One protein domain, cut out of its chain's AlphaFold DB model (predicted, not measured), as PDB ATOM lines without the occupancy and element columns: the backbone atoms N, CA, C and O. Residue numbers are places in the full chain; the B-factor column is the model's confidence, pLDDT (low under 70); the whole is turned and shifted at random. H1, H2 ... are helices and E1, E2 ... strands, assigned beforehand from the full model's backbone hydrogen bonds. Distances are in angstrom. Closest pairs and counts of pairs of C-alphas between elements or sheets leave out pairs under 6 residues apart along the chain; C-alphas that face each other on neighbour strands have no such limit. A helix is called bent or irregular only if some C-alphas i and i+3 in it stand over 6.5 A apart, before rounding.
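What this domain is: This is residues 123 to 336 of the 481 residues of a protein of Lobosporangium transversale (UniProt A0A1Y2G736). A strongly twisted wall of four parallel strands stands between helices, in three layers: H3 and H7 on one face, H4 and H5 on the other. At one end of this body H9 and H10 gather at H1, and the loop of residues 298 to 315 reaches far out; the small hairpin of E3 and E4 lies off elsewhere. The printed part has 214 residues, with ten named helices and six named strands in the order H1 H2 E1 H3 E2 E3 E4 H4 E5 H5 E6 H6 H7 H8 H9 H10; the large sheet's order is E2 E1 E5 E6. The class is mixed, with under half of the residues in named elements; the whole is compact, with a radius of gyration of the C-alphas of 17.9 A and spans of 55 by 44 by 31 A.

How they stand to each other: E2, residues 183 to 186, and E6, 245 to 249, are edge strands; E1, 157 to 160, and E5, 219 to 223, are inner. N 184 and O 157, N 221 and O 158, and N 222 and O 247 are within hydrogen-bond range, each 2.9 A. H5, residues 234 to 241, is on the sheet over E5, at a height of 8.6 A. H4, 210 to 215, on the same face, touches H5 at the C-alphas of Glu 211 and Arg 238, 5.4 A. H3, 170 to 177, is on the opposite face. E1, H3, E2 and E5, H5, E6 are strand-helix-strand units, parallel neighbours joined through a helix, with right-handed crossovers. H7, 273 to 285, touches H3 with residues 273 to 277 alone, closest at the C-alphas of Leu 177 and Pro 273, 4.9 A. H6, 267 to 270, and H8, 287 to 297, graze the sheet and only just touch H7, with 3 pairs of C-alphas within 8 A each, only at the corner. The hub H1, 123 to 128, touches H5, H8, H9, 316 to 324, and only just, with 3 pairs, H10, 329 to 335; its closest C-alphas to H5 are Leu 126 and Gly 241, 5.4 A. H2, 135 to 143, is near H7, with 5 pairs of C-alphas within 10 A. The hairpin E3, 197 to 199, and E4, 205 to 207, antiparallel, has N 198 and O 206 at 2.8 A. Every O i to N i+4 pair is within range in H1, H2, H3, H4, H5, H7 and H10, but 4 of 5 in H9 and 3 of 7 in H8, which has 6 of 8 O i to N i+3 pairs; H6 is too short.

Where its parts are: H1 begins at C-alpha 123 (-24.492, 48.102, -18.258), E5 at C-alpha 219 (-24.294, 48.364, -37.730), and H10 ends at C-alpha 335 (-28.157, 52.061, -14.377). H7 is 18.2 A long, H8 15.0 A, E6 13.3 A. H8 is irregular: C-alphas 293 and 296 are 7.7 A apart.

The domain as a whole: The C-alphas farthest apart, Lys 165 and Ala 307, are 59.2 A apart. The printed part has no cut; the links H2 to E1, E6 to H6 and H8 to H9 are long. The mean pLDDT of the printed part is 86.4, and residues 298 to 323 are under 70.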
ATOM      1  N   PHE A 123     -24.078  47.364 -17.060       79.31
ATOM      2  CA  PHE A 123     -24.492  48.102 -18.258       79.31
ATOM      3  C   PHE A 123     -23.712  49.405 -18.476       79.31
ATOM      4  O   PHE A 123     -23.233  49.646 -19.581       79.31
ATOM      5  N   ILE A 124     -23.515  50.221 -17.430       79.31
ATOM      6  CA  ILE A 124     -22.677  51.432 -17.520       79.31
ATOM      7  C   ILE A 124     -21.253  51.060 -17.930       79.31
ATOM      8  O   ILE A 124     -20.692  51.654 -18.844       79.31
ATOM      9  N   ASN A 125     -20.678  50.039 -17.301       77.38
ATOM     10  CA  ASN A 125     -19.343  49.561 -17.626       77.38
ATOM     11  C   ASN A 125     -19.273  49.044 -19.070       77.38
ATOM     12  O   ASN A 125     -18.266  49.250 -19.734       77.38
ATOM     13  N   LEU A 126     -20.320  48.385 -19.569       81.12
ATOM     14  CA  LEU A 126     -20.403  47.906 -20.948       81.12
ATOM     15  C   LEU A 126     -20.428  49.066 -21.955       81.12
ATOM     16  O   LEU A 126     -19.685  49.054 -22.940       81.12
ATOM     17  N   VAL A 127     -21.257  50.088 -21.713       86.19
ATOM     18  CA  VAL A 127     -21.362  51.239 -22.624       86.19
ATOM     19  C   VAL A 127     -20.154  52.169 -22.545       86.19
ATOM     20  O   VAL A 127     -19.847  52.824 -23.533       86.19
ATOM     21  N   SER A 128     -19.439  52.189 -21.419       80.44
ATOM     22  CA  SER A 128     -18.229  52.999 -21.230       80.44
ATOM     23  C   SER A 128     -16.953  52.339 -21.763       80.44
ATOM     24  O   SER A 128     -15.921  52.996 -21.859       80.44
ATOM     25  N   ARG A 129     -16.970  51.050 -22.126       78.31
ATOM     26  CA  ARG A 129     -15.786  50.393 -22.706       78.31
ATOM     27  C   ARG A 129     -15.481  50.921 -24.115       78.31
ATOM     28  O   ARG A 129     -16.413  51.220 -24.877       78.31
ATOM     29  N   PRO A 130     -14.194  50.959 -24.512       82.31
ATOM     30  CA  PRO A 130     -13.820  51.188 -25.900       82.31
ATOM     31  C   PRO A 130     -14.458  50.134 -26.823       82.31
ATOM     32  O   PRO A 130     -14.620  48.986 -26.403       82.31
ATOM     33  N   PRO A 131     -14.798  50.482 -28.077       87.25
ATOM     34  CA  PRO A 131     -15.267  49.509 -29.061       87.25
ATOM     35  C   PRO A 131     -14.283  48.348 -29.247       87.25
ATOM     36  O   PRO A 131     -13.073  48.568 -29.288       87.25
ATOM     37  N   LEU A 132     -14.796  47.131 -29.469       88.00
ATOM     38  CA  LEU A 132     -13.950  45.952 -29.719       88.00
ATOM     39  C   LEU A 132     -13.076  46.095 -30.973       88.00
ATOM     40  O   LEU A 132     -12.041  45.438 -31.082       88.00
ATOM     41  N   ARG A 133     -13.509  46.922 -31.934       90.62
ATOM     42  CA  ARG A 133     -12.776  47.247 -33.161       90.62
ATOM     43  C   ARG A 133     -12.899  48.730 -33.486       90.62
ATOM     44  O   ARG A 133     -13.974  49.318 -33.350       90.62
ATOM     45  N   THR A 134     -11.810  49.317 -33.973       93.00
ATOM     46  CA  THR A 134     -11.784  50.708 -34.441       93.00
ATOM     47  C   THR A 134     -12.595  50.873 -35.728       93.00
ATOM     48  O   THR A 134     -12.827  49.912 -36.466       93.00
ATOM     49  N   ILE A 135     -12.998  52.109 -36.039       93.38
ATOM     50  CA  ILE A 135     -13.693  52.432 -37.297       93.38
ATOM     51  C   ILE A 135     -12.847  52.001 -38.508       93.38
ATOM     52  O   ILE A 135     -13.363  51.378 -39.432       93.38
ATOM     53  N   GLU A 136     -11.533  52.225 -38.457       93.25
ATOM     54  CA  GLU A 136     -10.597  51.806 -39.503       93.25
ATOM     55  C   GLU A 136     -10.560  50.279 -39.688       93.25
ATOM     56  O   GLU A 136     -10.570  49.782 -40.814       93.25
ATOM     57  N   GLN A 137     -10.551  49.503 -38.597       92.62
ATOM     58  CA  GLN A 137     -10.633  48.040 -38.670       92.62
ATOM     59  C   GLN A 137     -11.948  47.589 -39.315       92.62
ATOM     60  O   GLN A 137     -11.923  46.754 -40.220       92.62
ATOM     61  N   LYS A 138     -13.083  48.179 -38.917       94.25
ATOM     62  CA  LYS A 138     -14.394  47.890 -39.517       94.25
ATOM     63  C   LYS A 138     -14.411  48.217 -41.015       94.25
ATOM     64  O   LYS A 138     -14.841  47.388 -41.814       94.25
ATOM     65  N   ASN A 139     -13.866  49.366 -41.421       95.00
ATOM     66  CA  ASN A 139     -13.741  49.753 -42.831       95.00
ATOM     67  C   ASN A 139     -12.883  48.766 -43.632       95.00
ATOM     68  O   ASN A 139     -13.247  48.393 -44.748       95.00
ATOM     69  N   ARG A 140     -11.784  48.268 -43.053       92.75
ATOM     70  CA  ARG A 140     -10.976  47.219 -43.688       92.75
ATOM     71  C   ARG A 140     -11.779  45.942 -43.909       92.75
ATOM     72  O   ARG A 140     -11.702  45.381 -44.998       92.75
ATOM     73  N   TYR A 141     -12.586  45.497 -42.948       92.00
ATOM     74  CA  TYR A 141     -13.429  44.301 -43.118       92.00
ATOM     75  C   TYR A 141     -14.527  44.469 -44.173       92.00
ATOM     76  O   TYR A 141     -14.926  43.496 -44.811       92.00
ATOM     77  N   ARG A 142     -14.985  45.706 -44.390       90.56
ATOM     78  CA  ARG A 142     -15.946  46.059 -45.443       90.56
ATOM     79  C   ARG A 142     -15.354  46.020 -46.848       90.56
ATOM     80  O   ARG A 142     -16.086  45.763 -47.798       90.56
ATOM     81  N   GLN A 143     -14.061  46.301 -46.983       87.06
ATOM     82  CA  GLN A 143     -13.380  46.426 -48.277       87.06
ATOM     83  C   GLN A 143     -12.575  45.177 -48.657       87.06
ATOM     84  O   GLN A 143     -12.431  44.864 -49.835       87.06
ATOM     85  N   SER A 144     -12.047  44.459 -47.667       77.81
ATOM     86  CA  SER A 144     -11.226  43.263 -47.869       77.81
ATOM     87  C   SER A 144     -12.056  41.994 -47.701       77.81
ATOM     88  O   SER A 144     -13.006  41.979 -46.923       77.81
ATOM     89  N   GLY A 145     -11.691  40.918 -48.406       72.12
ATOM     90  CA  GLY A 145     -12.277  39.573 -48.299       72.12
ATOM     91  C   GLY A 145     -12.032  38.892 -46.946       72.12
ATOM     92  O   GLY A 145     -11.489  37.791 -46.875       72.12
ATOM     93  N   PHE A 146     -12.355  39.583 -45.855       71.12
ATOM     94  CA  PHE A 146     -11.925  39.249 -44.507       71.12
ATOM     95  C   PHE A 146     -12.754  38.145 -43.857       71.12
ATOM     96  O   PHE A 146     -12.272  37.544 -42.902       71.12
ATOM     97  N   HIS A 147     -13.971  37.860 -44.338       80.62
ATOM     98  CA  HIS A 147     -14.859  36.921 -43.653       80.62
ATOM     99  C   HIS A 147     -14.147  35.577 -43.387       80.62
ATOM    100  O   HIS A 147     -13.788  34.885 -44.348       80.62
ATOM    101  N   PRO A 148     -13.935  35.180 -42.114       74.81
ATOM    102  CA  PRO A 148     -13.063  34.053 -41.777       74.81
ATOM    103  C   PRO A 148     -13.473  32.725 -42.419       74.81
ATOM    104  O   PRO A 148     -12.613  31.906 -42.725       74.81
ATOM    105  N   ALA A 149     -14.772  32.531 -42.659       80.69
ATOM    106  CA  ALA A 149     -15.298  31.282 -43.204       80.69
ATOM    107  C   ALA A 149     -15.494  31.262 -44.731       80.69
ATOM    108  O   ALA A 149     -15.566  30.179 -45.296       80.69
ATOM    109  N   ASP A 150     -15.591  32.411 -45.415       85.19
ATOM    110  CA  ASP A 150     -15.931  32.425 -46.857       85.19
ATOM    111  C   ASP A 150     -15.168  33.466 -47.697       85.19
ATOM    112  O   ASP A 150     -15.384  33.565 -48.902       85.19
ATOM    113  N   ARG A 151     -14.254  34.226 -47.074       85.25
ATOM    114  CA  ARG A 151     -13.339  35.189 -47.709       85.25
ATOM    115  C   ARG A 151     -14.008  36.279 -48.556       85.25
ATOM    116  O   ARG A 151     -13.333  36.940 -49.341       85.25
ATOM    117  N   ARG A 152     -15.310  36.529 -48.389       89.44
ATOM    118  CA  ARG A 152     -15.985  37.675 -49.025       89.44
ATOM    119  C   ARG A 152     -15.917  38.913 -48.117       89.44
ATOM    120  O   ARG A 152     -15.825  38.756 -46.896       89.44
ATOM    121  N   PRO A 153     -15.981  40.141 -48.665       92.62
ATOM    122  CA  PRO A 153     -16.101  41.345 -47.847       92.62
ATOM    123  C   PRO A 153     -17.341  41.299 -46.957       92.62
ATOM    124  O   PRO A 153     -18.370  40.762 -47.372       92.62
ATOM    125  N   LEU A 154     -17.247  41.823 -45.734       95.06
ATOM    126  CA  LEU A 154     -18.403  41.905 -44.833       95.06
ATOM    127  C   LEU A 154     -19.387  42.942 -45.348       95.06
ATOM    128  O   LEU A 154     -18.938  43.920 -45.926       95.06
ATOM    129  N   ALA A 155     -20.686  42.769 -45.109       96.69
ATOM    130  CA  ALA A 155     -21.738  43.771 -45.314       96.69
ATOM    131  C   ALA A 155     -21.629  44.942 -44.302       96.69
ATOM    132  O   ALA A 155     -20.937  44.810 -43.293       96.69
ATOM    133  N   PRO A 156     -22.297  46.097 -44.512       96.69
ATOM    134  CA  PRO A 156     -22.302  47.184 -43.521       96.69
ATOM    135  C   PRO A 156     -23.104  46.833 -42.266       96.69
ATOM    136  O   PRO A 156     -22.839  47.354 -41.181       96.69
ATOM    137  N   VAL A 157     -24.081  45.943 -42.430       98.56
ATOM    138  CA  VAL A 157     -25.037  45.543 -41.407       98.56
ATOM    139  C   VAL A 157     -24.933  44.038 -41.180       98.56
ATOM    140  O   VAL A 157     -24.923  43.273 -42.144       98.56
ATOM    141  N   ALA A 158     -24.924  43.616 -39.918       98.12
ATOM    142  CA  ALA A 158     -25.102  42.217 -39.536       98.12
ATOM    143  C   ALA A 158     -26.437  41.969 -38.830       98.12
ATOM    144  O   ALA A 158     -26.997  42.858 -38.183       98.12
ATOM    145  N   TRP A 159     -26.920  40.730 -38.906       98.44
ATOM    146  CA  TRP A 159     -28.052  40.251 -38.121       98.44
ATOM    147  C   TRP A 159     -27.868  38.791 -37.707       98.44
ATOM    148  O   TRP A 159     -27.705  37.921 -38.557       98.44
ATOM    149  N   ILE A 160     -27.924  38.510 -36.402       97.75
ATOM    150  CA  ILE A 160     -27.929  37.139 -35.873       97.75
ATOM    151  C   ILE A 160     -29.368  36.775 -35.509       97.75
ATOM    152  O   ILE A 160     -30.002  37.436 -34.683       97.75
ATOM    153  N   VAL A 161     -29.907  35.721 -36.128       95.88
ATOM    154  CA  VAL A 161     -31.309  35.336 -35.945       95.88
ATOM    155  C   VAL A 161     -31.532  33.824 -36.008       95.88
ATOM    156  O   VAL A 161     -31.291  33.152 -37.009       95.88
ATOM    157  N   SER A 162     -32.090  33.287 -34.918       91.94
ATOM    158  CA  SER A 162     -32.413  31.855 -34.786       91.94
ATOM    159  C   SER A 162     -33.865  31.564 -34.388       91.94
ATOM    160  O   SER A 162     -34.253  30.396 -34.343       91.94
ATOM    161  N   ASN A 163     -34.676  32.599 -34.129       89.75
ATOM    162  CA  ASN A 163     -36.127  32.483 -33.957       89.75
ATOM    163  C   ASN A 163     -36.834  32.978 -35.225       89.75
ATOM    164  O   ASN A 163     -37.007  34.187 -35.408       89.75
ATOM    165  N   CYS A 164     -37.266  32.029 -36.063       88.75
ATOM    166  CA  CYS A 164     -37.879  32.304 -37.364       88.75
ATOM    167  C   CYS A 164     -39.397  32.555 -37.285       88.75
ATOM    168  O   CYS A 164     -40.023  32.866 -38.294       88.75
ATOM    169  N   LYS A 165     -39.998  32.439 -36.092       84.50
ATOM    170  CA  LYS A 165     -41.445  32.571 -35.842       84.50
ATOM    171  C   LYS A 165     -41.781  33.838 -35.039       84.50
ATOM    172  O   LYS A 165     -42.735  33.871 -34.268       84.50
ATOM    173  N   ALA A 166     -40.978  34.889 -35.199       85.25
ATOM    174  CA  ALA A 166     -41.233  36.181 -34.567       85.25
ATOM    175  C   ALA A 166     -42.570  36.777 -35.037       85.25
ATOM    176  O   ALA A 166     -42.892  36.762 -36.224       85.25
ATOM    177  N   SER A 167     -43.329  37.334 -34.099       76.94
ATOM    178  CA  SER A 167     -44.722  37.752 -34.299       76.94
ATOM    179  C   SER A 167     -44.884  39.236 -34.635       76.94
ATOM    180  O   SER A 167     -46.003  39.694 -34.848       76.94
ATOM    181  N   ASN A 168     -43.783  39.987 -34.701       84.81
ATOM    182  CA  ASN A 168     -43.752  41.378 -35.160       84.81
ATOM    183  C   ASN A 168     -43.371  41.532 -36.639       84.81
ATOM    184  O   ASN A 168     -43.286  42.646 -37.139       84.81
ATOM    185  N   GLY A 169     -43.124  40.421 -37.342       87.81
ATOM    186  CA  GLY A 169     -42.768  40.412 -38.760       87.81
ATOM    187  C   GLY A 169     -41.410  41.030 -39.101       87.81
ATOM    188  O   GLY A 169     -41.175  41.356 -40.265       87.81
ATOM    189  N   ARG A 170     -40.477  41.085 -38.141       91.44
ATOM    190  CA  ARG A 170     -39.081  41.504 -38.365       91.44
ATOM    191  C   ARG A 170     -38.417  40.862 -39.588       91.44
ATOM    192  O   ARG A 170     -37.679  41.517 -40.309       91.44
ATOM    193  N   HIS A 171     -38.729  39.598 -39.894       92.12
ATOM    194  CA  HIS A 171     -38.187  38.910 -41.073       92.12
ATOM    195  C   HIS A 171     -38.644  39.559 -42.385       92.12
ATOM    196  O   HIS A 171     -37.863  39.662 -43.327       92.12
ATOM    197  N   LEU A 172     -39.897  40.021 -42.452       90.38
ATOM    198  CA  LEU A 172     -40.413  40.748 -43.611       90.38
ATOM    199  C   LEU A 172     -39.756  42.122 -43.717       90.38
ATOM    200  O   LEU A 172     -39.388  42.521 -44.819       90.38
ATOM    201  N   MET A 173     -39.563  42.811 -42.589       91.31
ATOM    202  CA  MET A 173     -38.862  44.097 -42.536       91.31
ATOM    203  C   MET A 173     -37.434  43.966 -43.077       91.31
ATOM    204  O   MET A 173     -37.083  44.645 -44.042       91.31
ATOM    205  N   VAL A 174     -36.655  43.009 -42.560       95.31
ATOM    206  CA  VAL A 174     -35.288  42.743 -43.034       95.31
ATOM    207  C   VAL A 174     -35.277  42.298 -44.499       95.31
ATOM    208  O   VAL A 174     -34.457  42.781 -45.273       95.31
ATOM    209  N   LYS A 175     -36.239  41.474 -44.938       94.62
ATOM    210  CA  LYS A 175     -36.377  41.096 -46.355       94.62
ATOM    211  C   LYS A 175     -36.632  42.295 -47.273       94.62
ATOM    212  O   LYS A 175     -36.178  42.286 -48.415       94.62
ATOM    213  N   GLN A 176     -37.362  43.318 -46.822       95.12
ATOM    214  CA  GLN A 176     -37.502  44.555 -47.595       95.12
ATOM    215  C   GLN A 176     -36.225  45.397 -47.559       95.12
ATOM    216  O   GLN A 176     -35.871  45.983 -48.579       95.12
ATOM    217  N   LEU A 177     -35.531  45.449 -46.420       97.00
ATOM    218  CA  LEU A 177     -34.287  46.203 -46.267       97.00
ATOM    219  C   LEU A 177     -33.154  45.641 -47.145       97.00
ATOM    220  O   LEU A 177     -32.468  46.420 -47.804       97.00
ATOM    221  N   LEU A 178     -33.052  44.309 -47.255       97.31
ATOM    222  CA  LEU A 178     -32.112  43.584 -48.129       97.31
ATOM    223  C   LEU A 178     -32.151  44.028 -49.600       97.31
ATOM    224  O   LEU A 178     -31.182  43.859 -50.327       97.31
ATOM    225  N   LYS A 179     -33.265  44.607 -50.066       97.81
ATOM    226  CA  LYS A 179     -33.381  45.126 -51.440       97.81
ATOM    227  C   LYS A 179     -32.574  46.404 -51.671       97.81
ATOM    228  O   LYS A 179     -32.406  46.815 -52.816       97.81
ATOM    229  N   TYR A 180     -32.163  47.080 -50.601       98.38
ATOM    230  CA  TYR A 180     -31.607  48.429 -50.658       98.38
ATOM    231  C   TYR A 180     -30.237  48.556 -49.989       98.38
ATOM    232  O   TYR A 180     -29.551  49.545 -50.254       98.38
ATOM    233  N   ILE A 181     -29.829  47.599 -49.157       98.38
ATOM    234  CA  ILE A 181     -28.516  47.534 -48.502       98.38
ATOM    235  C   ILE A 181     -28.143  46.070 -48.247       98.38
ATOM    236  O   ILE A 181     -29.021  45.262 -47.942       98.38
ATOM    237  N   ASP A 182     -26.857  45.744 -48.365       97.38
ATOM    238  CA  ASP A 182     -26.358  44.408 -48.042       97.38
ATOM    239  C   ASP A 182     -26.438  44.161 -46.533       97.38
ATOM    240  O   ASP A 182     -26.158  45.052 -45.725       97.38
ATOM    241  N   ILE A 183     -26.821  42.945 -46.151       98.31
ATOM    242  CA  ILE A 183     -26.914  42.519 -44.753       98.31
ATOM    243  C   ILE A 183     -26.358  41.103 -44.666       98.31
ATOM    244  O   ILE A 183     -26.829  40.210 -45.373       98.31
ATOM    245  N   ASP A 184     -25.383  40.902 -43.790       97.94
ATOM    246  CA  ASP A 184     -24.865  39.581 -43.455       97.94
ATOM    247  C   ASP A 184     -25.745  38.965 -42.363       97.94
ATOM    248  O   ASP A 184     -25.879  39.512 -41.266       97.94
ATOM    249  N   ILE A 185     -26.385  37.842 -42.675       98.00
ATOM    250  CA  ILE A 185     -27.371  37.179 -41.823       98.00
ATOM    251  C   ILE A 185     -26.828  35.826 -41.370       98.00
ATOM    252  O   ILE A 185     -26.600  34.916 -42.175       98.00
ATOM    253  N   TYR A 186     -26.702  35.690 -40.055       96.94
ATOM    254  CA  TYR A 186     -26.204  34.512 -39.359       96.94
ATOM    255  C   TYR A 186     -27.321  33.820 -38.574       96.94
ATOM    256  O   TYR A 186     -28.311  34.441 -38.178       96.94
ATOM    257  N   GLY A 187     -27.134  32.533 -38.287       95.06
ATOM    258  CA  GLY A 187     -28.087  31.718 -37.536       95.06
ATOM    259  C   GLY A 187     -28.997  30.886 -38.440       95.06
ATOM    260  O   GLY A 187     -28.672  30.599 -39.588       95.06
ATOM    261  N   ARG A 188     -30.139  30.443 -37.910       93.81
ATOM    262  CA  ARG A 188     -31.003  29.453 -38.587       93.81
ATOM    263  C   ARG A 188     -32.007  30.054 -39.571       93.81
ATOM    264  O   ARG A 188     -32.643  29.310 -40.312       93.81
ATOM    265  N   CYS A 189     -32.209  31.370 -39.556       91.44
ATOM    266  CA  CYS A 189     -33.270  32.012 -40.332       91.44
ATOM    267  C   CYS A 189     -32.691  32.817 -41.492       91.44
ATOM    268  O   CYS A 189     -31.935  33.750 -41.255       91.44
ATOM    269  N   ILE A 190     -33.096  32.491 -42.730       90.31
ATOM    270  CA  ILE A 190     -32.725  33.206 -43.972       90.31
ATOM    271  C   ILE A 190     -31.237  33.591 -44.052       90.31
ATOM    272  O   ILE A 190     -30.887  34.660 -44.552       90.31
ATOM    273  N   SER A 191     -30.375  32.721 -43.524       94.31
ATOM    274  CA  SER A 191     -28.944  32.967 -43.447       94.31
ATOM    275  C   SER A 191     -28.326  33.003 -44.840       94.31
ATOM    276  O   SER A 191     -28.677  32.215 -45.716       94.31
ATOM    277  N   ASN A 192     -27.402  33.941 -45.031       95.44
ATOM    278  CA  ASN A 192     -26.598  34.085 -46.245       95.44
ATOM    279  C   ASN A 192     -25.086  34.072 -45.937       95.44
ATOM    280  O   ASN A 192     -24.267  34.331 -46.829       95.44
ATOM    281  N   ARG A 193     -24.731  33.776 -44.678       93.50
ATOM    282  CA  ARG A 193     -23.364  33.694 -44.173       93.50
ATOM    283  C   ARG A 193     -23.168  32.496 -43.248       93.50
ATOM    284  O   ARG A 193     -23.955  32.322 -42.317       93.50
ATOM    285  N   PRO A 194     -22.098  31.707 -43.447       94.19
ATOM    286  CA  PRO A 194     -21.715  30.694 -42.478       94.19
ATOM    287  C   PRO A 194     -21.198  31.358 -41.199       94.19
ATOM    288  O   PRO A 194     -20.601  32.433 -41.247       94.19
ATOM    289  N   TRP A 195     -21.390  30.702 -40.054       94.38
ATOM    290  CA  TRP A 195     -20.824  31.188 -38.797       94.38
ATOM    291  C   TRP A 195     -19.286  31.157 -38.856       94.38
ATOM    292  O   TRP A 195     -18.719  30.118 -39.210       94.38
ATOM    293  N   PRO A 196     -18.582  32.260 -38.545       92.31
ATOM    294  CA  PRO A 196     -17.130  32.273 -38.600       92.31
ATOM    295  C   PRO A 196     -16.517  31.523 -37.416       92.31
ATOM    296  O   PRO A 196     -16.987  31.608 -36.281       92.31
ATOM    297  N   LYS A 197     -15.417  30.816 -37.681       90.12
ATOM    298  CA  LYS A 197     -14.593  30.189 -36.647       90.12
ATOM    299  C   LYS A 197     -13.507  31.149 -36.167       90.12
ATOM    300  O   LYS A 197     -12.976  31.946 -36.942       90.12
ATOM    301  N   LYS A 198     -13.167  31.044 -34.887       84.88
ATOM    302  CA  LYS A 198     -12.043  31.716 -34.240       84.88
ATOM    303  C   LYS A 198     -10.965  30.684 -33.921       84.88
ATOM    304  O   LYS A 198     -11.256  29.673 -33.284       84.88
ATOM    305  N   MET A 199      -9.736  30.961 -34.353       85.19
ATOM    306  CA  MET A 199      -8.554  30.191 -33.960       85.19
ATOM    307  C   MET A 199      -8.145  30.573 -32.536       85.19
ATOM    308  O   MET A 199      -8.068  31.759 -32.215       85.19
ATOM    309  N   LEU A 200      -7.882  29.574 -31.702       86.00
ATOM    310  CA  LEU A 200      -7.292  29.728 -30.375       86.00
ATOM    311  C   LEU A 200      -5.778  29.471 -30.429       86.00
ATOM    312  O   LEU A 200      -5.290  28.825 -31.356       86.00
ATOM    313  N   ASP A 201      -5.047  29.920 -29.408       87.75
ATOM    314  CA  ASP A 201      -3.576  29.809 -29.331       87.75
ATOM    315  C   ASP A 201      -3.070  28.358 -29.385       87.75
ATOM    316  O   ASP A 201      -1.963  28.082 -29.834       87.75
ATOM    317  N   ASN A 202      -3.906  27.404 -28.972       88.44
ATOM    318  CA  ASN A 202      -3.629  25.971 -29.056       88.44
ATOM    319  C   ASN A 202      -3.953  25.361 -30.439       88.44
ATOM    320  O   ASN A 202      -4.095  24.144 -30.547       88.44
ATOM    321  N   ASN A 203      -4.130  26.185 -31.477       84.62
ATOM    322  CA  ASN A 203      -4.560  25.809 -32.829       84.62
ATOM    323  C   ASN A 203      -5.942  25.134 -32.926       84.62
ATOM    324  O   ASN A 203      -6.291  24.601 -33.982       84.62
ATOM    325  N   SER A 204      -6.758  25.166 -31.870       88.69
ATOM    326  CA  SER A 204      -8.151  24.714 -31.952       88.69
ATOM    327  C   SER A 204      -9.063  25.802 -32.529       88.69
ATOM    328  O   SER A 204      -8.731  26.988 -32.519       88.69
ATOM    329  N   GLN A 205     -10.216  25.388 -33.055       87.12
ATOM    330  CA  GLN A 205     -11.228  26.285 -33.607       87.12
ATOM    331  C   GLN A 205     -12.499  26.221 -32.780       87.12
ATOM    332  O   GLN A 205     -13.057  25.144 -32.573       87.12
ATOM    333  N   ILE A 206     -12.992  27.388 -32.380       91.25
ATOM    334  CA  ILE A 206     -14.312  27.540 -31.771       91.25
ATOM    335  C   ILE A 206     -15.191  28.412 -32.657       91.25
ATOM    336  O   ILE A 206     -14.696  29.151 -33.509       91.25
ATOM    337  N   ASP A 207     -16.504  28.332 -32.472       91.94
ATOM    338  CA  ASP A 207     -17.395  29.339 -33.040       91.94
ATOM    339  C   ASP A 207     -17.050  30.716 -32.473       91.94
ATOM    340  O   ASP A 207     -16.823  30.870 -31.271       91.94
ATOM    341  N   MET A 208     -16.965  31.716 -33.353       92.50
ATOM    342  CA  MET A 208     -16.737  33.092 -32.929       92.50
ATOM    343  C   MET A 208     -17.884  33.528 -32.006       92.50
ATOM    344  O   MET A 208     -19.041  33.342 -32.385       92.50
ATOM    345  N   PRO A 209     -17.608  34.113 -30.830       91.44
ATOM    346  CA  PRO A 209     -18.662  34.630 -29.964       91.44
ATOM    347  C   PRO A 209     -19.482  35.721 -30.660       91.44
ATOM    348  O   PRO A 209     -18.922  36.545 -31.385       91.44
ATOM    349  N   ASP A 210     -20.788  35.774 -30.393       92.00
ATOM    350  CA  ASP A 210     -21.698  36.733 -31.027       92.00
ATOM    351  C   ASP A 210     -21.208  38.188 -30.909       92.00
ATOM    352  O   ASP A 210     -21.241  38.928 -31.886       92.00
ATOM    353  N   GLU A 211     -20.744  38.615 -29.730       90.25
ATOM    354  CA  GLU A 211     -20.257  39.987 -29.502       90.25
ATOM    355  C   GLU A 211     -19.019  40.308 -30.350       90.25
ATOM    356  O   GLU A 211     -18.935  41.372 -30.967       90.25
ATOM    357  N   GLU A 212     -18.090  39.355 -30.461       91.75
ATOM    358  CA  GLU A 212     -16.910  39.494 -31.311       91.75
ATOM    359  C   GLU A 212     -17.307  39.578 -32.789       91.75
ATOM    360  O   GLU A 212     -16.797  40.436 -33.512       91.75
ATOM    361  N   LEU A 213     -18.257  38.747 -33.233       94.81
ATOM    362  CA  LEU A 213     -18.802  38.801 -34.588       94.81
ATOM    363  C   LEU A 213     -19.406  40.178 -34.880       94.81
ATOM    364  O   LEU A 213     -19.031  40.816 -35.864       94.81
ATOM    365  N   VAL A 214     -20.272  40.673 -33.992       96.62
ATOM    366  CA  VAL A 214     -20.893  41.999 -34.108       96.62
ATOM    367  C   VAL A 214     -19.845  43.116 -34.147       96.62
ATOM    368  O   VAL A 214     -20.002  44.069 -34.912       96.62
ATOM    369  N   GLY A 215     -18.738  42.978 -33.413       94.50
ATOM    370  CA  GLY A 215     -17.642  43.951 -33.382       94.50
ATOM    371  C   GLY A 215     -16.984  44.220 -34.740       94.50
ATOM    372  O   GLY A 215     -16.389  45.280 -34.928       94.50
ATOM    373  N   HIS A 216     -17.123  43.318 -35.717       94.75
ATOM    374  CA  HIS A 216     -16.603  43.523 -37.074       94.75
ATOM    375  C   HIS A 216     -17.466  44.466 -37.930       94.75
ATOM    376  O   HIS A 216     -17.000  44.948 -38.963       94.75
ATOM    377  N   TYR A 217     -18.701  44.750 -37.507       97.50
ATOM    378  CA  TYR A 217     -19.675  45.526 -38.269       97.50
ATOM    379  C   TYR A 217     -19.832  46.950 -37.731       97.50
ATOM    380  O   TYR A 217     -19.676  47.230 -36.536       97.50
ATOM    381  N   LYS A 218     -20.180  47.885 -38.626       97.88
ATOM    382  CA  LYS A 218     -20.594  49.233 -38.217       97.88
ATOM    383  C   LYS A 218     -21.978  49.209 -37.577       97.88
ATOM    384  O   LYS A 218     -22.152  49.828 -36.523       97.88
ATOM    385  N   PHE A 219     -22.908  48.468 -38.177       98.75
ATOM    386  CA  PHE A 219     -24.294  48.364 -37.730       98.75
ATOM    387  C   PHE A 219     -24.682  46.926 -37.414       98.75
ATOM    388  O   PHE A 219     -24.279  45.986 -38.103       98.75
ATOM    389  N   TYR A 220     -25.550  46.772 -36.424       98.75
ATOM    390  CA  TYR A 220     -26.178  45.497 -36.118       98.75
ATOM    391  C   TYR A 220     -27.681  45.668 -35.949       98.75
ATOM    392  O   TYR A 220     -28.142  46.616 -35.312       98.75
ATOM    393  N   LEU A 221     -28.451  44.747 -36.527       98.56
ATOM    394  CA  LEU A 221     -29.899  44.709 -36.364       98.56
ATOM    395  C   LEU A 221     -30.259  44.123 -34.995       98.56
ATOM    396  O   LEU A 221     -30.494  42.921 -34.851       98.56
ATOM    397  N   ALA A 222     -30.353  44.988 -33.989       97.62
ATOM    398  CA  ALA A 222     -30.830  44.656 -32.653       97.62
ATOM    399  C   ALA A 222     -32.371  44.648 -32.607       97.62
ATOM    400  O   ALA A 222     -32.995  45.390 -31.855       97.62
ATOM    401  N   ILE A 223     -32.986  43.839 -33.480       95.50
ATOM    402  CA  ILE A 223     -34.441  43.793 -33.675       95.50
ATOM    403  C   ILE A 223     -35.063  42.658 -32.861       95.50
ATOM    404  O   ILE A 223     -34.777  41.467 -33.070       95.50
ATOM    405  N   GLU A 224     -35.980  43.026 -31.977       94.25
ATOM    406  CA  GLU A 224     -36.660  42.107 -31.084       94.25
ATOM    407  C   GLU A 224     -37.649  41.203 -31.802       94.25
ATOM    408  O   GLU A 224     -38.025  41.406 -32.956       94.25
ATOM    409  N   ASN A 225     -38.030  40.115 -31.137       91.06
ATOM    410  CA  ASN A 225     -38.979  39.148 -31.688       91.06
ATOM    411  C   ASN A 225     -40.455  39.541 -31.421       91.06
ATOM    412  O   ASN A 225     -41.371  38.827 -31.861       91.06
ATOM    413  N   SER A 226     -40.688  40.641 -30.691       89.44
ATOM    414  CA  SER A 226     -41.967  41.333 -30.460       89.44
ATOM    415  C   SER A 226     -41.758  42.761 -29.977       89.44
ATOM    416  O   SER A 226     -40.680  43.111 -29.510       89.44
ATOM    417  N   ASN A 227     -42.814  43.564 -30.084       90.50
ATOM    418  CA  ASN A 227     -42.816  44.975 -29.725       90.50
ATOM    419  C   ASN A 227     -43.641  45.149 -28.445       90.50
ATOM    420  O   ASN A 227     -44.810  45.519 -28.504       90.50
ATOM    421  N   CYS A 228     -43.059  44.776 -27.309       88.88
ATOM    422  CA  CYS A 228     -43.658  44.944 -25.984       88.88
ATOM    423  C   CYS A 228     -42.958  46.081 -25.246       88.88
ATOM    424  O   CYS A 228     -41.781  46.325 -25.513       88.88
ATOM    425  N   GLU A 229     -43.652  46.743 -24.321       87.62
ATOM    426  CA  GLU A 229     -43.028  47.737 -23.443       87.62
ATOM    427  C   GLU A 229     -41.878  47.093 -22.658       87.62
ATOM    428  O   GLU A 229     -41.957  45.924 -22.279       87.62
ATOM    429  N   ASP A 230     -40.776  47.829 -22.502       85.75
ATOM    430  CA  ASP A 230     -39.540  47.412 -21.824       85.75
ATOM    431  C   ASP A 230     -38.861  46.120 -22.338       85.75
ATOM    432  O   ASP A 230     -37.830  45.717 -21.797       85.75
ATOM    433  N   TYR A 231     -39.372  45.462 -23.388       90.75
ATOM    434  CA  TYR A 231     -38.776  44.232 -23.923       90.75
ATOM    435  C   TYR A 231     -37.548  44.545 -24.771       90.75
ATOM    436  O   TYR A 231     -37.623  44.640 -25.994       90.75
ATOM    437  N   VAL A 232     -36.417  44.711 -24.094       90.69
ATOM    438  CA  VAL A 232     -35.108  44.926 -24.706       90.69
ATOM    439  C   VAL A 232     -34.126  43.912 -24.136       90.69
ATOM    440  O   VAL A 232     -34.047  43.714 -22.924       90.69
ATOM    441  N   THR A 233     -33.400  43.240 -25.023       90.38
ATOM    442  CA  THR A 233     -32.703  41.992 -24.696       90.38
ATOM    443  C   THR A 233     -31.194  42.047 -24.957       90.38
ATOM    444  O   THR A 233     -30.619  43.114 -25.206       90.38
ATOM    445  N   GLU A 234     -30.546  40.875 -24.969       89.25
ATOM    446  CA  GLU A 234     -29.130  40.685 -25.294       89.25
ATOM    447  C   GLU A 234     -28.741  41.291 -26.648       89.25
ATOM    448  O   GLU A 234     -27.576  41.580 -26.898       89.25
ATOM    449  N   LYS A 235     -29.707  41.495 -27.553       94.12
ATOM    450  CA  LYS A 235     -29.463  42.086 -28.874       94.12
ATOM    451  C   LYS A 235     -28.926  43.504 -28.763       94.12
ATOM    452  O   LYS A 235     -27.989  43.846 -29.484       94.12
ATOM    453  N   LEU A 236     -29.511  44.326 -27.892       94.81
ATOM    454  CA  LEU A 236     -29.034  45.691 -27.682       94.81
ATOM    455  C   LEU A 236     -27.754  45.690 -26.844       94.81
ATOM    456  O   LEU A 236     -26.796  46.365 -27.216       94.81
ATOM    457  N   GLU A 237     -27.733  44.894 -25.770       88.75
ATOM    458  CA  GLU A 237     -26.580  44.721 -24.875       88.75
ATOM    459  C   GLU A 237     -25.323  44.375 -25.679       88.75
ATOM    460  O   GLU A 237     -24.386  45.169 -25.723       88.75
ATOM    461  N   ARG A 238     -25.364  43.296 -26.462       90.00
ATOM    462  CA  ARG A 238     -24.260  42.844 -27.309       90.00
ATOM    463  C   ARG A 238     -23.812  43.890 -28.313       90.00
ATOM    464  O   ARG A 238     -22.624  44.010 -28.596       90.00
ATOM    465  N   THR A 239     -24.751  44.634 -28.893       95.50
ATOM    466  CA  THR A 239     -24.406  45.662 -29.881       95.50
ATOM    467  C   THR A 239     -23.610  46.785 -29.242       95.50
ATOM    468  O   THR A 239     -22.604  47.235 -29.799       95.50
ATOM    469  N   PHE A 240     -24.039  47.205 -28.053       93.12
ATOM    470  CA  PHE A 240     -23.287  48.152 -27.259       93.12
ATOM    471  C   PHE A 240     -21.953  47.553 -26.797       93.12
ATOM    472  O   PHE A 240     -20.937  48.207 -26.998       93.12
ATOM    473  N   GLY A 241     -21.901  46.336 -26.260       88.12
ATOM    474  CA  GLY A 241     -20.637  45.688 -25.871       88.12
ATOM    475  C   GLY A 241     -19.609  45.654 -27.005       88.12
ATOM    476  O   GLY A 241     -18.469  46.094 -26.852       88.12
ATOM    477  N   ALA A 242     -20.069  45.309 -28.208       91.38
ATOM    478  CA  ALA A 242     -19.261  45.269 -29.418       91.38
ATOM    479  C   ALA A 242     -18.803  46.647 -29.942       91.38
ATOM    480  O   ALA A 242     -17.928  46.730 -30.811       91.38
ATOM    481  N   GLY A 243     -19.406  47.741 -29.467       92.44
ATOM    482  CA  GLY A 243     -19.179  49.092 -29.981       92.44
ATOM    483  C   GLY A 243     -19.660  49.278 -31.425       92.44
ATOM    484  O   GLY A 243     -19.036  50.005 -32.202       92.44
ATOM    485  N   ALA A 244     -20.727  48.582 -31.823       96.81
ATOM    486  CA  ALA A 244     -21.453  48.826 -33.069       96.81
ATOM    487  C   ALA A 244     -22.666  49.740 -32.812       96.81
ATOM    488  O   ALA A 244     -23.072  49.946 -31.668       96.81
ATOM    489  N   VAL A 245     -23.237  50.315 -33.874       98.44
ATOM    490  CA  VAL A 245     -24.443  51.150 -33.768       98.44
ATOM    491  C   VAL A 245     -25.680  50.259 -33.945       98.44
ATOM    492  O   VAL A 245     -25.837  49.649 -35.010       98.44
ATOM    493  N   PRO A 246     -26.558  50.154 -32.933       98.50
ATOM    494  CA  PRO A 246     -27.754  49.328 -33.018       98.50
ATOM    495  C   PRO A 246     -28.816  49.964 -33.911       98.50
ATOM    496  O   PRO A 246     -29.166  51.134 -33.759       98.50
ATOM    497  N   VAL A 247     -29.360  49.153 -34.818       98.62
ATOM    498  CA  VAL A 247     -30.593  49.434 -35.555       98.62
ATOM    499  C   VAL A 247     -31.714  48.628 -34.904       98.62
ATOM    500  O   VAL A 247     -31.693  47.397 -34.958       98.62
ATOM    501  N   VAL A 248     -32.661  49.309 -34.261       97.81
ATOM    502  CA  VAL A 248     -33.620  48.697 -33.328       97.81
ATOM    503  C   VAL A 248     -35.056  48.693 -33.855       97.81
ATOM    504  O   VAL A 248     -35.488  49.614 -34.552       97.81
ATOM    505  N   ASP A 249     -35.800  47.660 -33.471       94.38
ATOM    506  CA  ASP A 249     -37.261  47.560 -33.556       94.38
ATOM    507  C   ASP A 249     -37.733  46.631 -32.425       94.38
ATOM    508  O   ASP A 249     -37.184  45.546 -32.246       94.38
ATOM    509  N   GLY A 250     -38.680  47.096 -31.607       92.19
ATOM    510  CA  GLY A 250     -39.075  46.476 -30.334       92.19
ATOM    511  C   GLY A 250     -40.045  47.395 -29.576       92.19
ATOM    512  O   GLY A 250     -41.062  47.752 -30.176       92.19
ATOM    513  N   PRO A 251     -39.797  47.792 -28.311       90.75
ATOM    514  CA  PRO A 251     -40.652  48.757 -27.613       90.75
ATOM    515  C   PRO A 251     -40.794  50.086 -28.363       90.75
ATOM    516  O   PRO A 251     -39.927  50.495 -29.139       90.75
ATOM    517  N   ASP A 252     -41.886  50.798 -28.087       89.31
ATOM    518  CA  ASP A 252     -42.095  52.146 -28.622       89.31
ATOM    519  C   ASP A 252     -41.133  53.173 -28.013       89.31
ATOM    520  O   ASP A 252     -40.839  54.185 -28.655       89.31
ATOM    521  N   ASP A 253     -40.643  52.914 -26.800       88.12
ATOM    522  CA  ASP A 253     -39.709  53.767 -26.079       88.12
ATOM    523  C   ASP A 253     -38.443  52.992 -25.691       88.12
ATOM    524  O   ASP A 253     -38.492  51.998 -24.970       88.12
ATOM    525  N   TYR A 254     -37.298  53.475 -26.174       91.50
ATOM    526  CA  TYR A 254     -35.966  52.973 -25.826       91.50
ATOM    527  C   TYR A 254     -35.206  53.926 -24.901       91.50
ATOM    528  O   TYR A 254     -34.065  53.629 -24.552       91.50
ATOM    529  N   SER A 255     -35.801  55.055 -24.496       86.94
ATOM    530  CA  SER A 255     -35.150  56.088 -23.677       86.94
ATOM    531  C   SER A 255     -34.472  55.495 -22.445       86.94
ATOM    532  O   SER A 255     -33.371  55.904 -22.075       86.94
ATOM    533  N   ARG A 256     -35.081  54.439 -21.891       82.81
ATOM    534  CA  ARG A 256     -34.585  53.727 -20.721       82.81
ATOM    535  C   ARG A 256     -33.289  52.954 -20.928       82.81
ATOM    536  O   ARG A 256     -32.659  52.571 -19.954       82.81
ATOM    537  N   PHE A 257     -32.880  52.720 -22.164       87.19
ATOM    538  CA  PHE A 257     -31.730  51.888 -22.520       87.19
ATOM    539  C   PHE A 257     -30.670  52.671 -23.303       87.19
ATOM    540  O   PHE A 257     -29.673  52.102 -23.744       87.19
ATOM    541  N   MET A 258     -30.882  53.975 -23.494       91.19
ATOM    542  CA  MET A 258     -30.033  54.825 -24.320       91.19
ATOM    543  C   MET A 258     -28.961  55.529 -23.476       91.19
ATOM    544  O   MET A 258     -29.304  56.405 -22.677       91.19
ATOM    545  N   PRO A 259     -27.659  55.245 -23.684       91.50
ATOM    546  CA  PRO A 259     -26.593  55.966 -22.990       91.50
ATOM    547  C   PRO A 259     -26.565  57.455 -23.358       91.50
ATOM    548  O   PRO A 259     -26.219  58.291 -22.530       91.50
ATOM    549  N   SER A 260     -26.981  57.811 -24.575       91.38
ATOM    550  CA  SER A 260     -27.160  59.194 -25.032       91.38
ATOM    551  C   SER A 260     -28.314  59.289 -26.042       91.38
ATOM    552  O   SER A 260     -28.675  58.270 -26.639       91.38
ATOM    553  N   PRO A 261     -28.879  60.486 -26.315       89.25
ATOM    554  CA  PRO A 261     -29.949  60.650 -27.307       89.25
ATOM    555  C   PRO A 261     -29.580  60.175 -28.723       89.25
ATOM    556  O   PRO A 261     -30.453  59.766 -29.483       89.25
ATOM    557  N   ARG A 262     -28.287  60.199 -29.079       92.62
ATOM    558  CA  ARG A 262     -27.749  59.693 -30.350       92.62
ATOM    559  C   ARG A 262     -26.863  58.478 -30.076       92.62
ATOM    560  O   ARG A 262     -25.642  58.572 -30.099       92.62
ATOM    561  N   SER A 263     -27.495  57.349 -29.771       95.56
ATOM    562  CA  SER A 263     -26.808  56.078 -29.474       95.56
ATOM    563  C   SER A 263     -27.377  54.872 -30.225       95.56
ATOM    564  O   SER A 263     -26.722  53.836 -30.290       95.56
ATOM    565  N   LEU A 264     -28.561  55.007 -30.829       97.31
ATOM    566  CA  LEU A 264     -29.230  53.972 -31.613       97.31
ATOM    567  C   LEU A 264     -29.977  54.583 -32.801       97.31
ATOM    568  O   LEU A 264     -30.234  55.786 -32.828       97.31
ATOM    569  N   ILE A 265     -30.331  53.745 -33.771       98.25
ATOM    570  CA  ILE A 265     -31.132  54.103 -34.943       98.25
ATOM    571  C   ILE A 265     -32.427  53.297 -34.879       98.25
ATOM    572  O   ILE A 265     -32.391  52.068 -34.905       98.25
ATOM    573  N   ARG A 266     -33.585  53.953 -34.804       95.88
ATOM    574  CA  ARG A 266     -34.870  53.243 -34.828       95.88
ATOM    575  C   ARG A 266     -35.279  52.946 -36.261       95.88
ATOM    576  O   ARG A 266     -35.249  53.823 -37.119       95.88
ATOM    577  N   TYR A 267     -35.730  51.723 -36.512       92.69
ATOM    578  CA  TYR A 267     -36.203  51.329 -37.836       92.69
ATOM    579  C   TYR A 267     -37.378  52.202 -38.319       92.69
ATOM    580  O   TYR A 267     -37.406  52.624 -39.478       92.69
ATOM    581  N   ASP A 268     -38.337  52.484 -37.432       86.31
ATOM    582  CA  ASP A 268     -39.583  53.180 -37.773       86.31
ATOM    583  C   ASP A 268     -39.404  54.686 -38.074       86.31
ATOM    584  O   ASP A 268     -40.220  55.255 -38.801       86.31
ATOM    585  N   ASP A 269     -38.309  55.318 -37.630       92.00
ATOM    586  CA  ASP A 269     -38.088  56.772 -37.769       92.00
ATOM    587  C   ASP A 269     -37.818  57.216 -39.220       92.00
ATOM    588  O   ASP A 269     -37.935  58.392 -39.566       92.00
ATOM    589  N   HIS A 270     -37.479  56.284 -40.115       89.69
ATOM    590  CA  HIS A 270     -37.106  56.596 -41.500       89.69
ATOM    591  C   HIS A 270     -38.272  56.478 -42.496       89.69
ATOM    592  O   HIS A 270     -38.110  56.772 -43.684       89.69
ATOM    593  N   GLY A 271     -39.451  56.029 -42.053       85.56
ATOM    594  CA  GLY A 271     -40.681  55.937 -42.851       85.56
ATOM    595  C   GLY A 271     -40.689  54.899 -43.988       85.56
ATOM    596  O   GLY A 271     -41.748  54.608 -44.535       85.56
ATOM    597  N   SER A 272     -39.542  54.327 -44.381       92.00
ATOM    598  CA  SER A 272     -39.470  53.186 -45.308       92.00
ATOM    599  C   SER A 272     -38.122  52.449 -45.228       92.00
ATOM    600  O   SER A 272     -37.105  53.086 -44.933       92.00
ATOM    601  N   PRO A 273     -38.059  51.155 -45.611       95.38
ATOM    602  CA  PRO A 273     -36.801  50.404 -45.685       95.38
ATOM    603  C   PRO A 273     -35.763  51.061 -46.609       95.38
ATOM    604  O   PRO A 273     -34.570  51.044 -46.324       95.38
ATOM    605  N   ARG A 274     -36.209  51.689 -47.708       97.06
ATOM    606  CA  ARG A 274     -35.326  52.385 -48.655       97.06
ATOM    607  C   ARG A 274     -34.652  53.601 -48.022       97.06
ATOM    608  O   ARG A 274     -33.455  53.788 -48.213       97.06
ATOM    609  N   LYS A 275     -35.408  54.411 -47.276       97.88
ATOM    610  CA  LYS A 275     -34.881  55.592 -46.573       97.88
ATOM    611  C   LYS A 275     -33.931  55.194 -45.442       97.88
ATOM    612  O   LYS A 275     -32.875  55.803 -45.318       97.88
ATOM    613  N   LEU A 276     -34.253  54.136 -44.690       98.25
ATOM    614  CA  LEU A 276     -33.332  53.577 -43.696       98.25
ATOM    615  C   LEU A 276     -32.030  53.109 -44.361       98.25
ATOM    616  O   LEU A 276     -30.952  53.500 -43.937       98.25
ATOM    617  N   ALA A 277     -32.107  52.340 -45.450       98.62
ATOM    618  CA  ALA A 277     -30.922  51.901 -46.188       98.62
ATOM    619  C   ALA A 277     -30.073  53.068 -46.717       98.62
ATOM    620  O   ALA A 277     -28.849  53.009 -46.653       98.62
ATOM    621  N   GLN A 278     -30.702  54.132 -47.228       98.56
ATOM    622  CA  GLN A 278     -29.996  55.346 -47.652       98.56
ATOM    623  C   GLN A 278     -29.268  56.010 -46.481       98.56
ATOM    624  O   GLN A 278     -28.109  56.395 -46.626       98.56
ATOM    625  N   PHE A 279     -29.919  56.095 -45.321       98.69
ATOM    626  CA  PHE A 279     -29.321  56.651 -44.115       98.69
ATOM    627  C   PHE A 279     -28.134  55.818 -43.612       98.69
ATOM    628  O   PHE A 279     -27.059  56.360 -43.365       98.69
ATOM    629  N   LEU A 280     -28.285  54.493 -43.545       98.69
ATOM    630  CA  LEU A 280     -27.204  53.591 -43.145       98.69
ATOM    631  C   LEU A 280     -26.026  53.638 -44.124       98.69
ATOM    632  O   LEU A 280     -24.882  53.618 -43.688       98.69
ATOM    633  N   LYS A 281     -26.279  53.762 -45.434       98.56
ATOM    634  CA  LYS A 281     -25.224  53.951 -46.444       98.56
ATOM    635  C   LYS A 281     -24.482  55.272 -46.272       98.56
ATOM    636  O   LYS A 281     -23.261  55.282 -46.375       98.56
ATOM    637  N   TYR A 282     -25.200  56.358 -45.983       98.62
ATOM    638  CA  TYR A 282     -24.583  57.648 -45.674       98.62
ATOM    639  C   TYR A 282     -23.626  57.531 -44.479       98.62
ATOM    640  O   TYR A 282     -22.482  57.960 -44.578       98.62
ATOM    641  N   LEU A 283     -24.056  56.886 -43.390       98.38
ATOM    642  CA  LEU A 283     -23.204  56.669 -42.218       98.38
ATOM    643  C   LEU A 283     -22.055  55.673 -42.487       98.38
ATOM    644  O   LEU A 283     -20.946  55.874 -42.005       98.38
ATOM    645  N   ASP A 284     -22.273  54.616 -43.278       97.81
ATOM    646  CA  ASP A 284     -21.216  53.667 -43.681       97.81
ATOM    647  C   ASP A 284     -20.091  54.367 -44.461       97.81
ATOM    648  O   ASP A 284     -18.925  54.012 -44.308       97.81
ATOM    649  N   GLN A 285     -20.436  55.387 -45.253       97.31
ATOM    650  CA  GLN A 285     -19.511  56.158 -46.093       97.31
ATOM    651  C   GLN A 285     -18.945  57.410 -45.407       97.31
ATOM    652  O   GLN A 285     -18.050  58.049 -45.956       97.31
ATOM    653  N   ASN A 286     -19.454  57.775 -44.229       98.25
ATOM    654  CA  ASN A 286     -19.052  58.969 -43.497       98.25
ATOM    655  C   ASN A 286     -18.698  58.606 -42.051       98.25
ATOM    656  O   ASN A 286     -19.554  58.585 -41.166       98.25
ATOM    657  N   ASP A 287     -17.412  58.338 -41.820       96.25
ATOM    658  CA  ASP A 287     -16.893  57.938 -40.510       96.25
ATOM    659  C   ASP A 287     -17.142  58.992 -39.426       96.25
ATOM    660  O   ASP A 287     -17.444  58.628 -38.292       96.25
ATOM    661  N   THR A 288     -17.089  60.284 -39.768       96.19
ATOM    662  CA  THR A 288     -17.395  61.371 -38.831       96.19
ATOM    663  C   THR A 288     -18.853  61.308 -38.383       96.19
ATOM    664  O   THR A 288     -19.118  61.308 -37.184       96.19
ATOM    665  N   ALA A 289     -19.795  61.174 -39.320       97.75
ATOM    666  CA  ALA A 289     -21.217  61.051 -39.000       97.75
ATOM    667  C   ALA A 289     -21.534  59.746 -38.247       97.75
ATOM    668  O   ALA A 289     -22.357  59.738 -37.332       97.75
ATOM    669  N   TYR A 290     -20.863  58.640 -38.586       97.56
ATOM    670  CA  TYR A 290     -20.959  57.387 -37.834       97.56
ATOM    671  C   TYR A 290     -20.467  57.549 -36.391       97.56
ATOM    672  O   TYR A 290     -21.127  57.095 -35.457       97.56
ATOM    673  N   GLN A 291     -19.333  58.228 -36.194       94.50
ATOM    674  CA  GLN A 291     -18.723  58.427 -34.882       94.50
ATOM    675  C   GLN A 291     -19.620  59.223 -33.927       94.50
ATOM    676  O   GLN A 291     -19.559  58.994 -32.719       94.50
ATOM    677  N   GLU A 292     -20.504  60.089 -34.434       94.62
ATOM    678  CA  GLU A 292     -21.470  60.820 -33.605       94.62
ATOM    679  C   GLU A 292     -22.343  59.888 -32.747       94.62
ATOM    680  O   GLU A 292     -22.663  60.229 -31.606       94.62
ATOM    681  N   TYR A 293     -22.658  58.687 -33.252       95.81
ATOM    682  CA  TYR A 293     -23.421  57.655 -32.536       95.81
ATOM    683  C   TYR A 293     -22.631  56.942 -31.438       95.81
ATOM    684  O   TYR A 293     -23.210  56.181 -30.669       95.81
ATOM    685  N   LEU A 294     -21.317  57.154 -31.362       92.12
ATOM    686  CA  LEU A 294     -20.413  56.516 -30.403       92.12
ATOM    687  C   LEU A 294     -19.740  57.536 -29.472       92.12
ATOM    688  O   LEU A 294     -18.869  57.171 -28.690       92.12
ATOM    689  N   THR A 295     -20.150  58.807 -29.512       88.56
ATOM    690  CA  THR A 295     -19.566  59.903 -28.707       88.56
ATOM    691  C   THR A 295     -19.683  59.699 -27.196       88.56
ATOM    692  O   THR A 295     -18.866  60.219 -26.436       88.56
ATOM    693  N   TYR A 296     -20.653  58.901 -26.742       86.94
ATOM    694  CA  TYR A 296     -20.761  58.493 -25.339       86.94
ATOM    695  C   TYR A 296     -19.605  57.570 -24.890       86.94
ATOM    696  O   TYR A 296     -19.436  57.354 -23.697       86.94
ATOM    697  N   ARG A 297     -18.798  57.054 -25.834       82.31
ATOM    698  CA  ARG A 297     -17.626  56.184 -25.613       82.31
ATOM    699  C   ARG A 297     -16.282  56.874 -25.815       82.31
ATOM    700  O   ARG A 297     -15.261  56.201 -25.874       82.31
ATOM    701  N   THR A 298     -16.247  58.175 -26.061       68.81
ATOM    702  CA  THR A 298     -14.971  58.870 -26.274       68.81
ATOM    703  C   THR A 298     -14.577  59.605 -24.998       68.81
ATOM    704  O   THR A 298     -15.391  60.407 -24.523       68.81
ATOM    705  N   PRO A 299     -13.359  59.391 -24.465       58.44
ATOM    706  CA  PRO A 299     -12.890  60.125 -23.299       58.44
ATOM    707  C   PRO A 299     -12.828  61.622 -23.622       58.44
ATOM    708  O   PRO A 299     -12.614  62.026 -24.769       58.44
ATOM    709  N   ARG A 300     -13.056  62.476 -22.623       51.47
ATOM    710  CA  ARG A 300     -13.039  63.937 -22.782       51.47
ATOM    711  C   ARG A 300     -11.629  64.475 -23.005       51.47
ATOM    712  O   ARG A 300     -11.502  65.550 -23.589       51.47
ATOM    713  N   SER A 301     -10.601  63.722 -22.620       48.53
ATOM    714  CA  SER A 301      -9.207  64.092 -22.847       48.53
ATOM    715  C   SER A 301      -8.493  63.086 -23.763       48.53
ATOM    716  O   SER A 301      -8.061  62.033 -23.295       48.53
ATOM    717  N   PRO A 302      -8.310  63.394 -25.062       46.91
ATOM    718  CA  PRO A 302      -7.328  62.694 -25.893       46.91
ATOM    719  C   PRO A 302      -5.881  62.984 -25.448       46.91
ATOM    720  O   PRO A 302      -4.968  62.261 -25.831       46.91
ATOM    721  N   ASN A 303      -5.679  64.003 -24.603       46.34
ATOM    722  CA  ASN A 303      -4.376  64.480 -24.139       46.34
ATOM    723  C   ASN A 303      -4.037  63.972 -22.739       46.34
ATOM    724  O   ASN A 303      -3.450  64.698 -21.938       46.34
ATOM    725  N   ASN A 304      -4.394  62.732 -22.415       52.75
ATOM    726  CA  ASN A 304      -3.833  62.098 -21.229       52.75
ATOM    727  C   ASN A 304      -2.432  61.584 -21.564       52.75
ATOM    728  O   ASN A 304      -2.163  60.396 -21.480       52.75
ATOM    729  N   THR A 305      -1.575  62.484 -22.033       52.19
ATOM    730  CA  THR A 305      -0.162  62.238 -22.262       52.19
ATOM    731  C   THR A 305       0.633  62.995 -21.211       52.19
ATOM    732  O   THR A 305       0.275  64.126 -20.880       52.19
ATOM    733  N   ASP A 306       1.696  62.404 -20.676       53.91
ATOM    734  CA  ASP A 306       2.658  63.171 -19.884       53.91
ATOM    735  C   ASP A 306       3.304  64.288 -20.733       53.91
ATOM    736  O   ASP A 306       3.073  64.411 -21.942       53.91
ATOM    737  N   ALA A 307       4.137  65.123 -20.107       50.72
ATOM    738  CA  ALA A 307       4.866  66.191 -20.797       50.72
ATOM    739  C   ALA A 307       5.822  65.674 -21.899       50.72
ATOM    740  O   ALA A 307       6.401  66.474 -22.630       50.72
ATOM    741  N   GLN A 308       5.989  64.352 -22.018       52.06
ATOM    742  CA  GLN A 308       6.815  63.650 -22.995       52.06
ATOM    743  C   GLN A 308       5.980  62.968 -24.097       52.06
ATOM    744  O   GLN A 308       6.554  62.363 -25.000       52.06
ATOM    745  N   GLY A 309       4.648  63.089 -24.073       47.38
ATOM    746  CA  GLY A 309       3.762  62.508 -25.085       47.38
ATOM    747  C   GLY A 309       3.363  61.049 -24.831       47.38
ATOM    748  O   GLY A 309       2.724  60.446 -25.693       47.38
ATOM    749  N   ASN A 310       3.689  60.466 -23.672       49.88
ATOM    750  CA  ASN A 310       3.316  59.088 -23.345       49.88
ATOM    751  C   ASN A 310       1.903  59.029 -22.779       49.88
ATOM    752  O   ASN A 310       1.603  59.727 -21.815       49.88
ATOM    753  N   VAL A 311       1.058  58.146 -23.315       54.38
ATOM    754  CA  VAL A 311      -0.304  57.924 -22.808       54.38
ATOM    755  C   VAL A 311      -0.256  57.467 -21.344       54.38
ATOM    756  O   VAL A 311       0.210  56.373 -21.031       54.38
ATOM    757  N   LEU A 312      -0.772  58.300 -20.443       54.66
ATOM    758  CA  LEU A 312      -0.989  57.998 -19.037       54.66
ATOM    759  C   LEU A 312      -2.068  56.919 -18.931       54.66
ATOM    760  O   LEU A 312      -3.240  57.160 -19.236       54.66
ATOM    761  N   ILE A 313      -1.666  55.727 -18.481       50.75
ATOM    762  CA  ILE A 313      -2.582  54.635 -18.148       50.75
ATOM    763  C   ILE A 313      -3.488  55.132 -17.018       50.75
ATOM    764  O   ILE A 313      -3.054  55.293 -15.879       50.75
ATOM    765  N   GLN A 314      -4.749  55.410 -17.346       52.91
ATOM    766  CA  GLN A 314      -5.756  55.744 -16.346       52.91
ATOM    767  C   GLN A 314      -6.006  54.519 -15.466       52.91
ATOM    768  O   GLN A 314      -6.081  53.392 -15.963       52.91
ATOM    769  N   SER A 315      -6.164  54.733 -14.158       51.56
ATOM    770  CA  SER A 315      -6.709  53.678 -13.307       51.56
ATOM    771  C   SER A 315      -8.107  53.299 -13.826       51.56
ATOM    772  O   SER A 315      -8.825  54.169 -14.327       51.56
ATOM    773  N   PRO A 316      -8.547  52.036 -13.700       53.94
ATOM    774  CA  PRO A 316      -9.891  51.631 -14.120       53.94
ATOM    775  C   PRO A 316     -11.013  52.505 -13.529       53.94
ATOM    776  O   PRO A 316     -12.050  52.697 -14.157       53.94
ATOM    777  N   GLU A 317     -10.803  53.068 -12.338       57.34
ATOM    778  CA  GLU A 317     -11.743  53.975 -11.667       57.34
ATOM    779  C   GLU A 317     -11.815  55.351 -12.340       57.34
ATOM    780  O   GLU A 317     -12.910  55.836 -12.623       57.34
ATOM    781  N   THR A 318     -10.667  55.959 -12.655       54.66
ATOM    782  CA  THR A 318     -10.613  57.265 -13.337       54.66
ATOM    783  C   THR A 318     -11.076  57.168 -14.789       54.66
ATOM    784  O   THR A 318     -11.807  58.042 -15.257       54.66
ATOM    785  N   PHE A 319     -10.758  56.056 -15.457       57.16
ATOM    786  CA  PHE A 319     -11.290  55.711 -16.773       57.16
ATOM    787  C   PHE A 319     -12.818  55.636 -16.762       57.16
ATOM    788  O   PHE A 319     -13.485  56.233 -17.598       57.16
ATOM    789  N   ASN A 320     -13.405  54.962 -15.775       61.72
ATOM    790  CA  ASN A 320     -14.857  54.853 -15.695       61.72
ATOM    791  C   ASN A 320     -15.539  56.192 -15.372       61.72
ATOM    792  O   ASN A 320     -16.673  56.400 -15.798       61.72
ATOM    793  N   GLN A 321     -14.883  57.101 -14.648       66.06
ATOM    794  CA  GLN A 321     -15.467  58.390 -14.274       66.06
ATOM    795  C   GLN A 321     -15.630  59.348 -15.468       66.06
ATOM    796  O   GLN A 321     -16.712  59.909 -15.637       66.06
ATOM    797  N   ASP A 322     -14.617  59.491 -16.328       66.88
ATOM    798  CA  ASP A 322     -14.659  60.409 -17.488       66.88
ATOM    799  C   ASP A 322     -15.767  60.033 -18.493       66.88
ATOM    800  O   ASP A 322     -16.465  60.881 -19.050       66.88
ATOM    801  N   TYR A 323     -15.996  58.731 -18.675       68.62
ATOM    802  CA  TYR A 323     -17.047  58.222 -19.557       68.62
ATOM    803  C   TYR A 323     -18.439  58.371 -18.932       68.62
ATOM    804  O   TYR A 323     -19.392  58.714 -19.635       68.62
ATOM    805  N   ARG A 324     -18.566  58.185 -17.607       72.75
ATOM    806  CA  ARG A 324     -19.834  58.370 -16.874       72.75
ATOM    807  C   ARG A 324     -20.404  59.779 -17.047       72.75
ATOM    808  O   ARG A 324     -21.614  59.915 -17.176       72.75
ATOM    809  N   GLU A 325     -19.564  60.813 -17.101       74.81
ATOM    810  CA  GLU A 325     -20.010  62.207 -17.260       74.81
ATOM    811  C   GLU A 325     -20.625  62.523 -18.637       74.81
ATOM    812  O   GLU A 325     -21.302  63.541 -18.790       74.81
ATOM    813  N   ARG A 326     -20.417  61.667 -19.648       78.75
ATOM    814  CA  ARG A 326     -21.020  61.812 -20.989       78.75
ATOM    815  C   ARG A 326     -22.315  61.033 -21.173       78.75
ATOM    816  O   ARG A 326     -23.022  61.259 -22.159       78.75
ATOM    817  N   LEU A 327     -22.615  60.114 -20.263       85.62
ATOM    818  CA  LEU A 327     -23.883  59.402 -20.265       85.62
ATOM    819  C   LEU A 327     -25.003  60.374 -19.889       85.62
ATOM    820  O   LEU A 327     -24.811  61.318 -19.122       85.62
ATOM    821  N   SER A 328     -26.193  60.160 -20.446       84.81
ATOM    822  CA  SER A 328     -27.343  60.985 -20.092       84.81
ATOM    823  C   SER A 328     -27.611  60.875 -18.582       84.81
ATOM    824  O   SER A 328     -27.510  59.772 -18.033       84.81
ATOM    825  N   PRO A 329     -27.981  61.974 -17.893       80.94
ATOM    826  CA  PRO A 329     -28.260  61.931 -16.457       80.94
ATOM    827  C   PRO A 329     -29.297  60.868 -16.103       80.94
ATOM    828  O   PRO A 329     -29.112  60.121 -15.152       80.94
ATOM    829  N   TRP A 330     -30.335  60.734 -16.937       79.38
ATOM    830  CA  TRP A 330     -31.344  59.692 -16.785       79.38
ATOM    831  C   TRP A 330     -30.716  58.293 -16.818       79.38
ATOM    832  O   TRP A 330     -31.018  57.471 -15.960       79.38
ATOM    833  N   PHE A 331     -29.828  58.015 -17.776       81.31
ATOM    834  CA  PHE A 331     -29.200  56.700 -17.899       81.31
ATOM    835  C   PHE A 331     -28.327  56.375 -16.685       81.31
ATOM    836  O   PHE A 331     -28.456  55.293 -16.119       81.31
ATOM    837  N   VAL A 332     -27.506  57.327 -16.229       78.56
ATOM    838  CA  VAL A 332     -26.702  57.165 -15.004       78.56
ATOM    839  C   VAL A 332     -27.607  56.936 -13.794       78.56
ATOM    840  O   VAL A 332     -27.412  55.976 -13.058       78.56
ATOM    841  N   ASP A 333     -28.650  57.747 -13.632       73.38
ATOM    842  CA  ASP A 333     -29.574  57.658 -12.500       73.38
ATOM    843  C   ASP A 333     -30.375  56.348 -12.449       73.38
ATOM    844  O   ASP A 333     -30.960  56.043 -11.410       73.38
ATOM    845  N   ASN A 334     -30.432  55.567 -13.529       72.06
ATOM    846  CA  ASN A 334     -31.194  54.313 -13.571       72.06
ATOM    847  C   ASN A 334     -30.324  53.057 -13.713       72.06
ATOM    848  O   ASN A 334     -30.809  51.969 -13.407       72.06
ATOM    849  N   TRP A 335     -29.065  53.192 -14.142       74.81
ATOM    850  CA  TRP A 335     -28.157  52.061 -14.377       74.81
ATOM    851  C   TRP A 335     -26.860  52.105 -13.557       74.81
ATOM    852  O   TRP A 335     -26.092  51.142 -13.602       74.81
ATOM    853  N   ASP A 336     -26.607  53.179 -12.795       70.62
ATOM    854  CA  ASP A 336     -25.522  53.240 -11.804       70.62
ATOM    855  C   ASP A 336     -25.988  52.577 -10.507       70.62
ATOM    856  O   ASP A 336     -26.537  53.195  -9.588       70.62
TER     857      ASP A 336